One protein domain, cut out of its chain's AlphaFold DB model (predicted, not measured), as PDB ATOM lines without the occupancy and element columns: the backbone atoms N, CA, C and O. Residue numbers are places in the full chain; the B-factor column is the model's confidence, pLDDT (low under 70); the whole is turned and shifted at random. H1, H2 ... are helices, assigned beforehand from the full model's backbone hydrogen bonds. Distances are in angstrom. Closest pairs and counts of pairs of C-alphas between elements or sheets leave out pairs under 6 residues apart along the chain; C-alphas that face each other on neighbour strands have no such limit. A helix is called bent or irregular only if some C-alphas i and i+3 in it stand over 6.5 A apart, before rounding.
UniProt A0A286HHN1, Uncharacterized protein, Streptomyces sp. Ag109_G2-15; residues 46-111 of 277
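This is residues 46 to 111 of the 277 residues of an uncharacterized protein of Streptomyces sp. Ag109_G2-15 (UniProt A0A286HHN1). Four helices follow one another end to end as an open frame with an empty middle: H2 makes the base of a wide U, H1 and H3 are its two arms, and H4 turns off from the far end of H3. The helices meet only near their ends, at tight links, and H1 and H3 stay apart across the opening. The printed part has 66 residues with four named helices, in the order H1, H2, H3, H4, and no named strand; the class is all helix. The whole is loose, with a radius of gyration of the C-alphas of 14.3 A and spans of 34 by 28 by 25 A.

Begin with H1, residues 46 to 60, and go on over a tight link to H2, residues 64 to 81. These two are close but not clearly touching; their closest C-alphas are those of Leu 60 and Ala 66, 6.0 A apart. They run opposite ways at a steep tilt of 54 degrees. Next comes H3, residues 85 to 97, close to H2 but not clearly touching it; the closest C-alphas, of Gly 78 and Pro 85, are 6.7 A apart. Their lines stand about perpendicular, at 74 degrees. Last is H4, residues 100 to 109, which only just touches H3, only at the corner, with 3 pairs of C-alphas within 8 A. H3 touches it with residues 96 to 97 alone; the closest C-alphas are those of Arg 97 and Ala 103, at 5.9 A. Their tilt of 73 degrees is only just about perpendicular. H1 is apart from H3 and H4, and H2 is apart from H4. In H1 and H3 every O i to N i+4 pair is within hydrogen-bond range; in H2 it is 13 of 14 and in H4 3 of 6.

Find C-alpha 46 at (-3.556, 0.894, 29.863); from there H1 runs 19.9 A to C-alpha 60. H2, the longest helix with 18 residues, begins at C-alpha 64, at (-6.731, 28.319, 33.646), and runs 25.7 A to C-alpha 81. H3 covers 17.8 A from C-alpha 85 to C-alpha 97. H4 covers 14.8 A and ends at C-alpha 109, at (-0.521, 7.000, 51.356). It is neither bent nor irregular, but only just: C-alphas 101 and 104 are 6.2 A apart.

Look at Arg 80 and Gln 108 for the two C-alphas farthest apart, at 36.8 A. Residues 46 to 56 of H1 stand free, as do residues 89 to 95 of H3 and residues 98 to 104, of which 100 to 104 belong to H4. The printed part has no cut, and its three links between helices are tight. The mean pLDDT of the printed part is 79.3, and residue 82 alone is under 70.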
ATOM      1  N   PRO A  46      -2.968   0.216  28.706       71.25
ATOM      2  CA  PRO A  46      -3.556   0.894  29.863       71.25
ATOM      3  C   PRO A  46      -2.546   1.790  30.590       71.25
ATOM      4  O   PRO A  46      -2.908   2.879  31.019       71.25
ATOM      5  N   LYS A  47      -1.266   1.402  30.671       70.81
ATOM      6  CA  LYS A  47      -0.212   2.214  31.310       70.81
ATOM      7  C   LYS A  47       0.138   3.454  30.491       70.81
ATOM      8  O   LYS A  47       0.330   4.522  31.052       70.81
ATOM      9  N   ILE A  48       0.187   3.322  29.168       77.69
ATOM     10  CA  ILE A  48       0.446   4.404  28.217       77.69
ATOM     11  C   ILE A  48      -0.776   5.318  28.134       77.69
ATOM     12  O   ILE A  48      -0.608   6.530  28.113       77.69
ATOM     13  N   ALA A  49      -1.995   4.776  28.153       71.44
ATOM     14  CA  ALA A  49      -3.226   5.561  28.200       71.44
ATOM     15  C   ALA A  49      -3.341   6.342  29.514       71.44
ATOM     16  O   ALA A  49      -3.706   7.515  29.491       71.44
ATOM     17  N   LEU A  50      -2.968   5.737  30.645       72.81
ATOM     18  CA  LEU A  50      -2.961   6.407  31.943       72.81
ATOM     19  C   LEU A  50      -1.834   7.446  32.030       72.81
ATOM     20  O   LEU A  50      -2.089   8.585  32.402       72.81
ATOM     21  N   ALA A  51      -0.613   7.113  31.601       75.12
ATOM     22  CA  ALA A  51       0.507   8.054  31.556       75.12
ATOM     23  C   ALA A  51       0.225   9.233  30.610       75.12
ATOM     24  O   ALA A  51       0.471  10.383  30.970       75.12
ATOM     25  N   ALA A  52      -0.351   8.975  29.434       76.38
ATOM     26  CA  ALA A  52      -0.774  10.009  28.493       76.38
ATOM     27  C   ALA A  52      -1.977  10.807  29.012       76.38
ATOM     28  O   ALA A  52      -2.052  12.005  28.765       76.38
ATOM     29  N   GLY A  53      -2.888  10.183  29.759       78.31
ATOM     30  CA  GLY A  53      -4.007  10.852  30.421       78.31
ATOM     31  C   GLY A  53      -3.554  11.778  31.547       78.31
ATOM     32  O   GLY A  53      -4.044  12.896  31.648       78.31
ATOM     33  N   VAL A  54      -2.562  11.371  32.342       79.38
ATOM     34  CA  VAL A  54      -1.978  12.189  33.416       79.38
ATOM     35  C   VAL A  54      -1.117  13.317  32.842       79.38
ATOM     36  O   VAL A  54      -1.283  14.468  33.236       79.38
ATOM     37  N   LEU A  55      -0.250  13.038  31.860       73.50
ATOM     38  CA  LEU A  55       0.536  14.072  31.169       73.50
ATOM     39  C   LEU A  55      -0.362  15.026  30.371       73.50
ATOM     40  O   LEU A  55      -0.174  16.241  30.417       73.50
ATOM     41  N   GLY A  56      -1.374  14.495  29.688       78.12
ATOM     42  CA  GLY A  56      -2.376  15.268  28.961       78.12
ATOM     43  C   GLY A  56      -3.237  16.112  29.896       78.12
ATOM     44  O   GLY A  56      -3.438  17.296  29.639       78.12
ATOM     45  N   GLY A  57      -3.663  15.547  31.025       78.62
ATOM     46  CA  GLY A  57      -4.417  16.232  32.071       78.62
ATOM     47  C   GLY A  57      -3.604  17.314  32.778       78.62
ATOM     48  O   GLY A  57      -4.132  18.386  33.058       78.62
ATOM     49  N   TYR A  58      -2.304  17.102  32.994       77.62
ATOM     50  CA  TYR A  58      -1.423  18.096  33.610       77.62
ATOM     51  C   TYR A  58      -1.084  19.253  32.658       77.62
ATOM     52  O   TYR A  58      -1.081  20.418  33.061       77.62
ATOM     53  N   VAL A  59      -0.850  18.962  31.372       77.38
ATOM     54  CA  VAL A  59      -0.604  19.992  30.348       77.38
ATOM     55  C   VAL A  59      -1.873  20.797  30.068       77.38
ATOM     56  O   VAL A  59      -1.820  22.028  30.039       77.38
ATOM     57  N   LEU A  60      -3.027  20.136  29.950       74.88
ATOM     58  CA  LEU A  60      -4.318  20.813  29.821       74.88
ATOM     59  C   LEU A  60      -4.635  21.614  31.096       74.88
ATOM     60  O   LEU A  60      -5.025  22.783  31.034       74.88
ATOM     61  N   GLY A  61      -4.321  21.033  32.253       74.75
ATOM     62  CA  GLY A  61      -4.437  21.631  33.575       74.75
ATOM     63  C   GLY A  61      -3.494  22.803  33.836       74.75
ATOM     64  O   GLY A  61      -3.686  23.506  34.820       74.75
ATOM     65  N   ARG A  62      -2.507  23.110  32.990       82.69
ATOM     66  CA  ARG A  62      -1.747  24.365  33.139       82.69
ATOM     67  C   ARG A  62      -2.504  25.582  32.624       82.69
ATOM     68  O   ARG A  62      -2.182  26.708  33.000       82.69
ATOM     69  N   THR A  63      -3.522  25.380  31.794       81.50
ATOM     70  CA  THR A  63      -4.315  26.486  31.260       81.50
ATOM     71  C   THR A  63      -5.531  26.728  32.157       81.50
ATOM     72  O   THR A  63      -6.392  25.862  32.316       81.50
ATOM     73  N   LYS A  64      -5.616  27.925  32.758       75.81
ATOM     74  CA  LYS A  64      -6.731  28.319  33.646       75.81
ATOM     75  C   LYS A  64      -8.102  28.104  32.990       75.81
ATOM     76  O   LYS A  64      -9.053  27.728  33.661       75.81
ATOM     77  N   LYS A  65      -8.176  28.279  31.665       83.25
ATOM     78  CA  LYS A  65      -9.396  28.074  30.879       83.25
ATOM     79  C   LYS A  65      -9.762  26.600  30.770       83.25
ATOM     80  O   LYS A  65     -10.908  26.273  31.034       83.25
ATOM     81  N   ALA A  66      -8.810  25.716  30.464       84.12
ATOM     82  CA  ALA A  66      -9.141  24.309  30.284       84.12
ATOM     83  C   ALA A  66      -9.476  23.588  31.590       84.12
ATOM     84  O   ALA A  66     -10.236  22.633  31.536       84.12
ATOM     85  N   ARG A  67      -8.998  24.053  32.757       79.62
ATOM     86  CA  ARG A  67      -9.492  23.532  34.048       79.62
ATOM     87  C   ARG A  67     -10.996  23.739  34.198       79.62
ATOM     88  O   ARG A  67     -11.705  22.795  34.521       79.62
ATOM     89  N   VAL A  68     -11.474  24.953  33.921       88.75
ATOM     90  CA  VAL A  68     -12.898  25.296  34.026       88.75
ATOM     91  C   VAL A  68     -13.709  24.564  32.966       88.75
ATOM     92  O   VAL A  68     -14.725  23.967  33.300       88.75
ATOM     93  N   THR A  69     -13.258  24.530  31.705       90.88
ATOM     94  CA  THR A  69     -13.978  23.781  30.665       90.88
ATOM     95  C   THR A  69     -13.976  22.289  30.928       90.88
ATOM     96  O   THR A  69     -14.976  21.650  30.646       90.88
ATOM     97  N   PHE A  70     -12.893  21.725  31.461       86.06
ATOM     98  CA  PHE A  70     -12.840  20.311  31.810       86.06
ATOM     99  C   PHE A  70     -13.780  20.010  32.973       86.06
ATOM    100  O   PHE A  70     -14.620  19.134  32.837       86.06
ATOM    101  N   ALA A  71     -13.726  20.780  34.064       86.62
ATOM    102  CA  ALA A  71     -14.649  20.622  35.184       86.62
ATOM    103  C   ALA A  71     -16.113  20.767  34.738       86.62
ATOM    104  O   ALA A  71     -16.938  19.911  35.043       86.62
ATOM    105  N   ALA A  72     -16.423  21.794  33.944       89.56
ATOM    106  CA  ALA A  72     -17.757  22.007  33.397       89.56
ATOM    107  C   ALA A  72     -18.172  20.895  32.422       89.56
ATOM    108  O   ALA A  72     -19.311  20.441  32.471       89.56
ATOM    109  N   ALA A  73     -17.269  20.420  31.559       88.06
ATOM    110  CA  ALA A  73     -17.537  19.323  30.635       88.06
ATOM    111  C   ALA A  73     -17.759  18.007  31.381       88.06
ATOM    112  O   ALA A  73     -18.686  17.281  31.042       88.06
ATOM    113  N   THR A  74     -16.969  17.715  32.414       83.69
ATOM    114  CA  THR A  74     -17.138  16.543  33.276       83.69
ATOM    115  C   THR A  74     -18.431  16.635  34.075       83.69
ATOM    116  O   THR A  74     -19.161  15.654  34.143       83.69
ATOM    117  N   TYR A  75     -18.767  17.806  34.621       86.00
ATOM    118  CA  TYR A  75     -20.023  18.021  35.338       86.00
ATOM    119  C   TYR A  75     -21.235  17.887  34.412       86.00
ATOM    120  O   TYR A  75     -22.199  17.199  34.739       86.00
ATOM    121  N   LEU A  76     -21.176  18.481  33.218       88.75
ATOM    122  CA  LEU A  76     -22.257  18.406  32.242       88.75
ATOM    123  C   LEU A  76     -22.384  17.004  31.643       88.75
ATOM    124  O   LEU A  76     -23.504  16.537  31.464       88.75
ATOM    125  N   ALA A  77     -21.273  16.315  31.376       83.75
ATOM    126  CA  ALA A  77     -21.275  14.913  30.972       83.75
ATOM    127  C   ALA A  77     -21.836  14.030  32.094       83.75
ATOM    128  O   ALA A  77     -22.727  13.229  31.840       83.75
ATOM    129  N   GLY A  78     -21.416  14.231  33.344       80.31
ATOM    130  CA  GLY A  78     -21.972  13.528  34.500       80.31
ATOM    131  C   GLY A  78     -23.486  13.712  34.604       80.31
ATOM    132  O   GLY A  78     -24.237  12.738  34.632       80.31
ATOM    133  N   ARG A  79     -23.946  14.966  34.524       78.38
ATOM    134  CA  ARG A  79     -25.369  15.327  34.591       78.38
ATOM    135  C   ARG A  79     -26.183  14.831  33.391       78.38
ATOM    136  O   ARG A  79     -27.352  14.505  33.558       78.38
ATOM    137  N   ARG A  80     -25.604  14.774  32.184       73.69
ATOM    138  CA  ARG A  80     -26.288  14.308  30.957       73.69
ATOM    139  C   ARG A  80     -26.313  12.792  30.807       73.69
ATOM    140  O   ARG A  80     -27.252  12.283  30.209       73.69
ATOM    141  N   PHE A  81     -25.296  12.090  31.296       77.88
ATOM    142  CA  PHE A  81     -25.170  10.641  31.138       77.88
ATOM    143  C   PHE A  81     -25.646   9.858  32.368       77.88
ATOM    144  O   PHE A  81     -25.571   8.633  32.355       77.88
ATOM    145  N   GLY A  82     -26.137  10.536  33.418       67.56
ATOM    146  CA  GLY A  82     -26.543   9.881  34.668       67.56
ATOM    147  C   GLY A  82     -25.392   9.110  35.313       67.56
ATOM    148  O   GLY A  82     -25.619   8.159  36.054       67.56
ATOM    149  N   LEU A  83     -24.155   9.487  34.978       70.56
ATOM    150  CA  LEU A  83     -22.964   8.871  35.527       70.56
ATOM    151  C   LEU A  83     -22.906   9.316  36.971       70.56
ATOM    152  O   LEU A  83     -22.595  10.474  37.243       70.56
ATOM    153  N   GLU A  84     -23.246   8.412  37.879       72.75
ATOM    154  CA  GLU A  84     -23.108   8.669  39.294       72.75
ATOM    155  C   GLU A  84     -21.611   8.882  39.559       72.75
ATOM    156  O   GLU A  84     -20.815   7.941  39.435       72.75
ATOM    157  N   PRO A  85     -21.176  10.123  39.846       74.62
ATOM    158  CA  PRO A  85     -19.758  10.429  39.969       74.62
ATOM    159  C   PRO A  85     -19.146   9.617  41.110       74.62
ATOM    160  O   PRO A  85     -17.992   9.218  41.019       74.62
ATOM    161  N   GLN A  86     -19.947   9.283  42.128       80.50
ATOM    162  CA  GLN A  86     -19.563   8.374  43.199       80.50
ATOM    163  C   GLN A  86     -19.309   6.941  42.714       80.50
ATOM    164  O   GLN A  86     -18.351   6.333  43.190       80.50
ATOM    165  N   GLN A  87     -20.076   6.407  41.752       81.00
ATOM    166  CA  GLN A  87     -19.822   5.078  41.175       81.00
ATOM    167  C   GLN A  87     -18.584   5.066  40.285       81.00
ATOM    168  O   GLN A  87     -17.749   4.185  40.434       81.00
ATOM    169  N   LEU A  88     -18.399   6.064  39.415       80.75
ATOM    170  CA  LEU A  88     -17.164   6.173  38.626       80.75
ATOM    171  C   LEU A  88     -15.932   6.354  39.511       80.75
ATOM    172  O   LEU A  88     -14.863   5.836  39.195       80.75
ATOM    173  N   LEU A  89     -16.074   7.077  40.620       84.00
ATOM    174  CA  LEU A  89     -14.998   7.260  41.578       84.00
ATOM    175  C   LEU A  89     -14.705   5.957  42.324       84.00
ATOM    176  O   LEU A  89     -13.551   5.555  42.407       84.00
ATOM    177  N   THR A  90     -15.725   5.260  42.829       85.31
ATOM    178  CA  THR A  90     -15.529   3.977  43.523       85.31
ATOM    179  C   THR A  90     -15.059   2.873  42.590       85.31
ATOM    180  O   THR A  90     -14.164   2.126  42.973       85.31
ATOM    181  N   GLU A  91     -15.580   2.768  41.369       85.69
ATOM    182  CA  GLU A  91     -15.048   1.857  40.354       85.69
ATOM    183  C   GLU A  91     -13.639   2.263  39.929       85.69
ATOM    184  O   GLU A  91     -12.768   1.406  39.831       85.69
ATOM    185  N   GLY A  92     -13.364   3.556  39.764       86.00
ATOM    186  CA  GLY A  92     -12.033   4.070  39.444       86.00
ATOM    187  C   GLY A  92     -11.006   3.743  40.527       86.00
ATOM    188  O   GLY A  92      -9.923   3.254  40.216       86.00
ATOM    189  N   ILE A  93     -11.364   3.925  41.801       85.69
ATOM    190  CA  ILE A  93     -10.533   3.576  42.960       85.69
ATOM    191  C   ILE A  93     -10.370   2.057  43.070       85.69
ATOM    192  O   ILE A  93      -9.260   1.586  43.305       85.69
ATOM    193  N   LYS A  94     -11.438   1.274  42.864       85.06
ATOM    194  CA  LYS A  94     -11.363  -0.198  42.844       85.06
ATOM    195  C   LYS A  94     -10.417  -0.685  41.744       85.06
ATOM    196  O   LYS A  94      -9.522  -1.469  42.032       85.06
ATOM    197  N   ARG A  95     -10.531  -0.151  40.523       83.81
ATOM    198  CA  ARG A  95      -9.650  -0.475  39.388       83.81
ATOM    199  C   ARG A  95      -8.209  -0.023  39.598       83.81
ATOM    200  O   ARG A  95      -7.297  -0.732  39.189       83.81
ATOM    201  N   LEU A  96      -7.989   1.122  40.244       81.62
ATOM    202  CA  LEU A  96      -6.645   1.554  40.637       81.62
ATOM    203  C   LEU A  96      -6.047   0.612  41.681       81.62
ATOM    204  O   LEU A  96      -4.885   0.252  41.567       81.62
ATOM    205  N   ARG A  97      -6.841   0.169  42.659       79.12
ATOM    206  CA  ARG A  97      -6.400  -0.761  43.705       79.12
ATOM    207  C   ARG A  97      -6.128  -2.173  43.179       79.12
ATOM    208  O   ARG A  97      -5.287  -2.870  43.733       79.12
ATOM    209  N   GLU A  98      -6.808  -2.582  42.109       83.00
ATOM    210  CA  GLU A  98      -6.555  -3.841  41.394       83.00
ATOM    211  C   GLU A  98      -5.207  -3.850  40.647       83.00
ATOM    212  O   GLU A  98      -4.698  -4.920  40.310       83.00
ATOM    213  N   LEU A  99      -4.598  -2.685  40.389       84.25
ATOM    214  CA  LEU A  99      -3.277  -2.614  39.773       84.25
ATOM    215  C   LEU A  99      -2.197  -2.873  40.843       84.25
ATOM    216  O   LEU A  99      -2.064  -2.074  41.770       84.25
ATOM    217  N   PRO A 100      -1.357  -3.920  40.705       72.38
ATOM    218  CA  PRO A 100      -0.374  -4.299  41.729       72.38
ATOM    219  C   PRO A 100       0.660  -3.201  42.013       72.38
ATOM    220  O   PRO A 100       1.222  -3.146  43.093       72.38
ATOM    221  N   GLN A 101       0.866  -2.282  41.069       72.06
ATOM    222  CA  GLN A 101       1.768  -1.137  41.219       72.06
ATOM    223  C   GLN A 101       1.204  -0.030  42.123       72.06
ATOM    224  O   GLN A 101       1.959   0.822  42.565       72.06
ATOM    225  N   PHE A 102      -0.108  -0.014  42.378       76.88
ATOM    226  CA  PHE A 102      -0.773   0.977  43.227       76.88
ATOM    227  C   PHE A 102      -1.035   0.472  44.642       76.88
ATOM    228  O   PHE A 102      -1.254   1.295  45.523       76.88
ATOM    229  N   ALA A 103      -1.003  -0.842  44.875       74.75
ATOM    230  CA  ALA A 103      -1.117  -1.404  46.217       74.75
ATOM    231  C   ALA A 103       0.011  -0.876  47.123       74.75
ATOM    232  O   ALA A 103      -0.274  -0.323  48.181       74.75
ATOM    233  N   ASP A 104       1.253  -0.889  46.630       73.50
ATOM    234  CA  ASP A 104       2.424  -0.414  47.380       73.50
ATOM    235  C   ASP A 104       2.377   1.095  47.690       73.50
ATOM    236  O   ASP A 104       2.799   1.531  48.761       73.50
ATOM    237  N   LEU A 105       1.832   1.909  46.773       74.88
ATOM    238  CA  LEU A 105       1.631   3.345  47.007       74.88
ATOM    239  C   LEU A 105       0.428   3.616  47.916       74.88
ATOM    240  O   LEU A 105       0.453   4.561  48.697       74.88
ATOM    241  N   ASN A 106      -0.630   2.812  47.825       76.69
ATOM    242  CA  ASN A 106      -1.809   2.958  48.666       76.69
ATOM    243  C   ASN A 106      -1.479   2.648  50.129       76.69
ATOM    244  O   ASN A 106      -1.942   3.376  50.992       76.69
ATOM    245  N   GLU A 107      -0.645   1.647  50.420       75.81
ATOM    246  CA  GLU A 107      -0.188   1.359  51.789       75.81
ATOM    247  C   GLU A 107       0.590   2.540  52.403       75.81
ATOM    248  O   GLU A 107       0.388   2.872  53.568       75.81
ATOM    249  N   GLN A 108       1.420   3.227  51.609       74.62
ATOM    250  CA  GLN A 108       2.195   4.393  52.063       74.62
ATOM    251  C   GLN A 108       1.346   5.659  52.200       74.62
ATOM    252  O   GLN A 108       1.596   6.495  53.064       74.62
ATOM    253  N   LEU A 109       0.332   5.817  51.349       79.69
ATOM    254  CA  LEU A 109      -0.521   7.000  51.356       79.69
ATOM    255  C   LEU A 109      -1.666   6.882  52.363       79.69
ATOM    256  O   LEU A 109      -2.088   7.898  52.897       79.69
ATOM    257  N   ARG A 110      -2.167   5.674  52.647       76.12
ATOM    258  CA  ARG A 110      -3.375   5.439  53.459       76.12
ATOM    259  C   ARG A 110      -3.220   5.785  54.942       76.12
ATOM    260  O   ARG A 110      -4.244   5.948  55.592       76.12
ATOM    261  N   GLY A 111      -1.991   5.902  55.448       78.56
ATOM    262  CA  GLY A 111      -1.721   6.233  56.852       78.56
ATOM    263  C   GLY A 111      -1.756   7.728  57.179       78.56
ATOM    264  O   GLY A 111      -2.299   8.094  58.210       78.56
TER     265      GLY A 111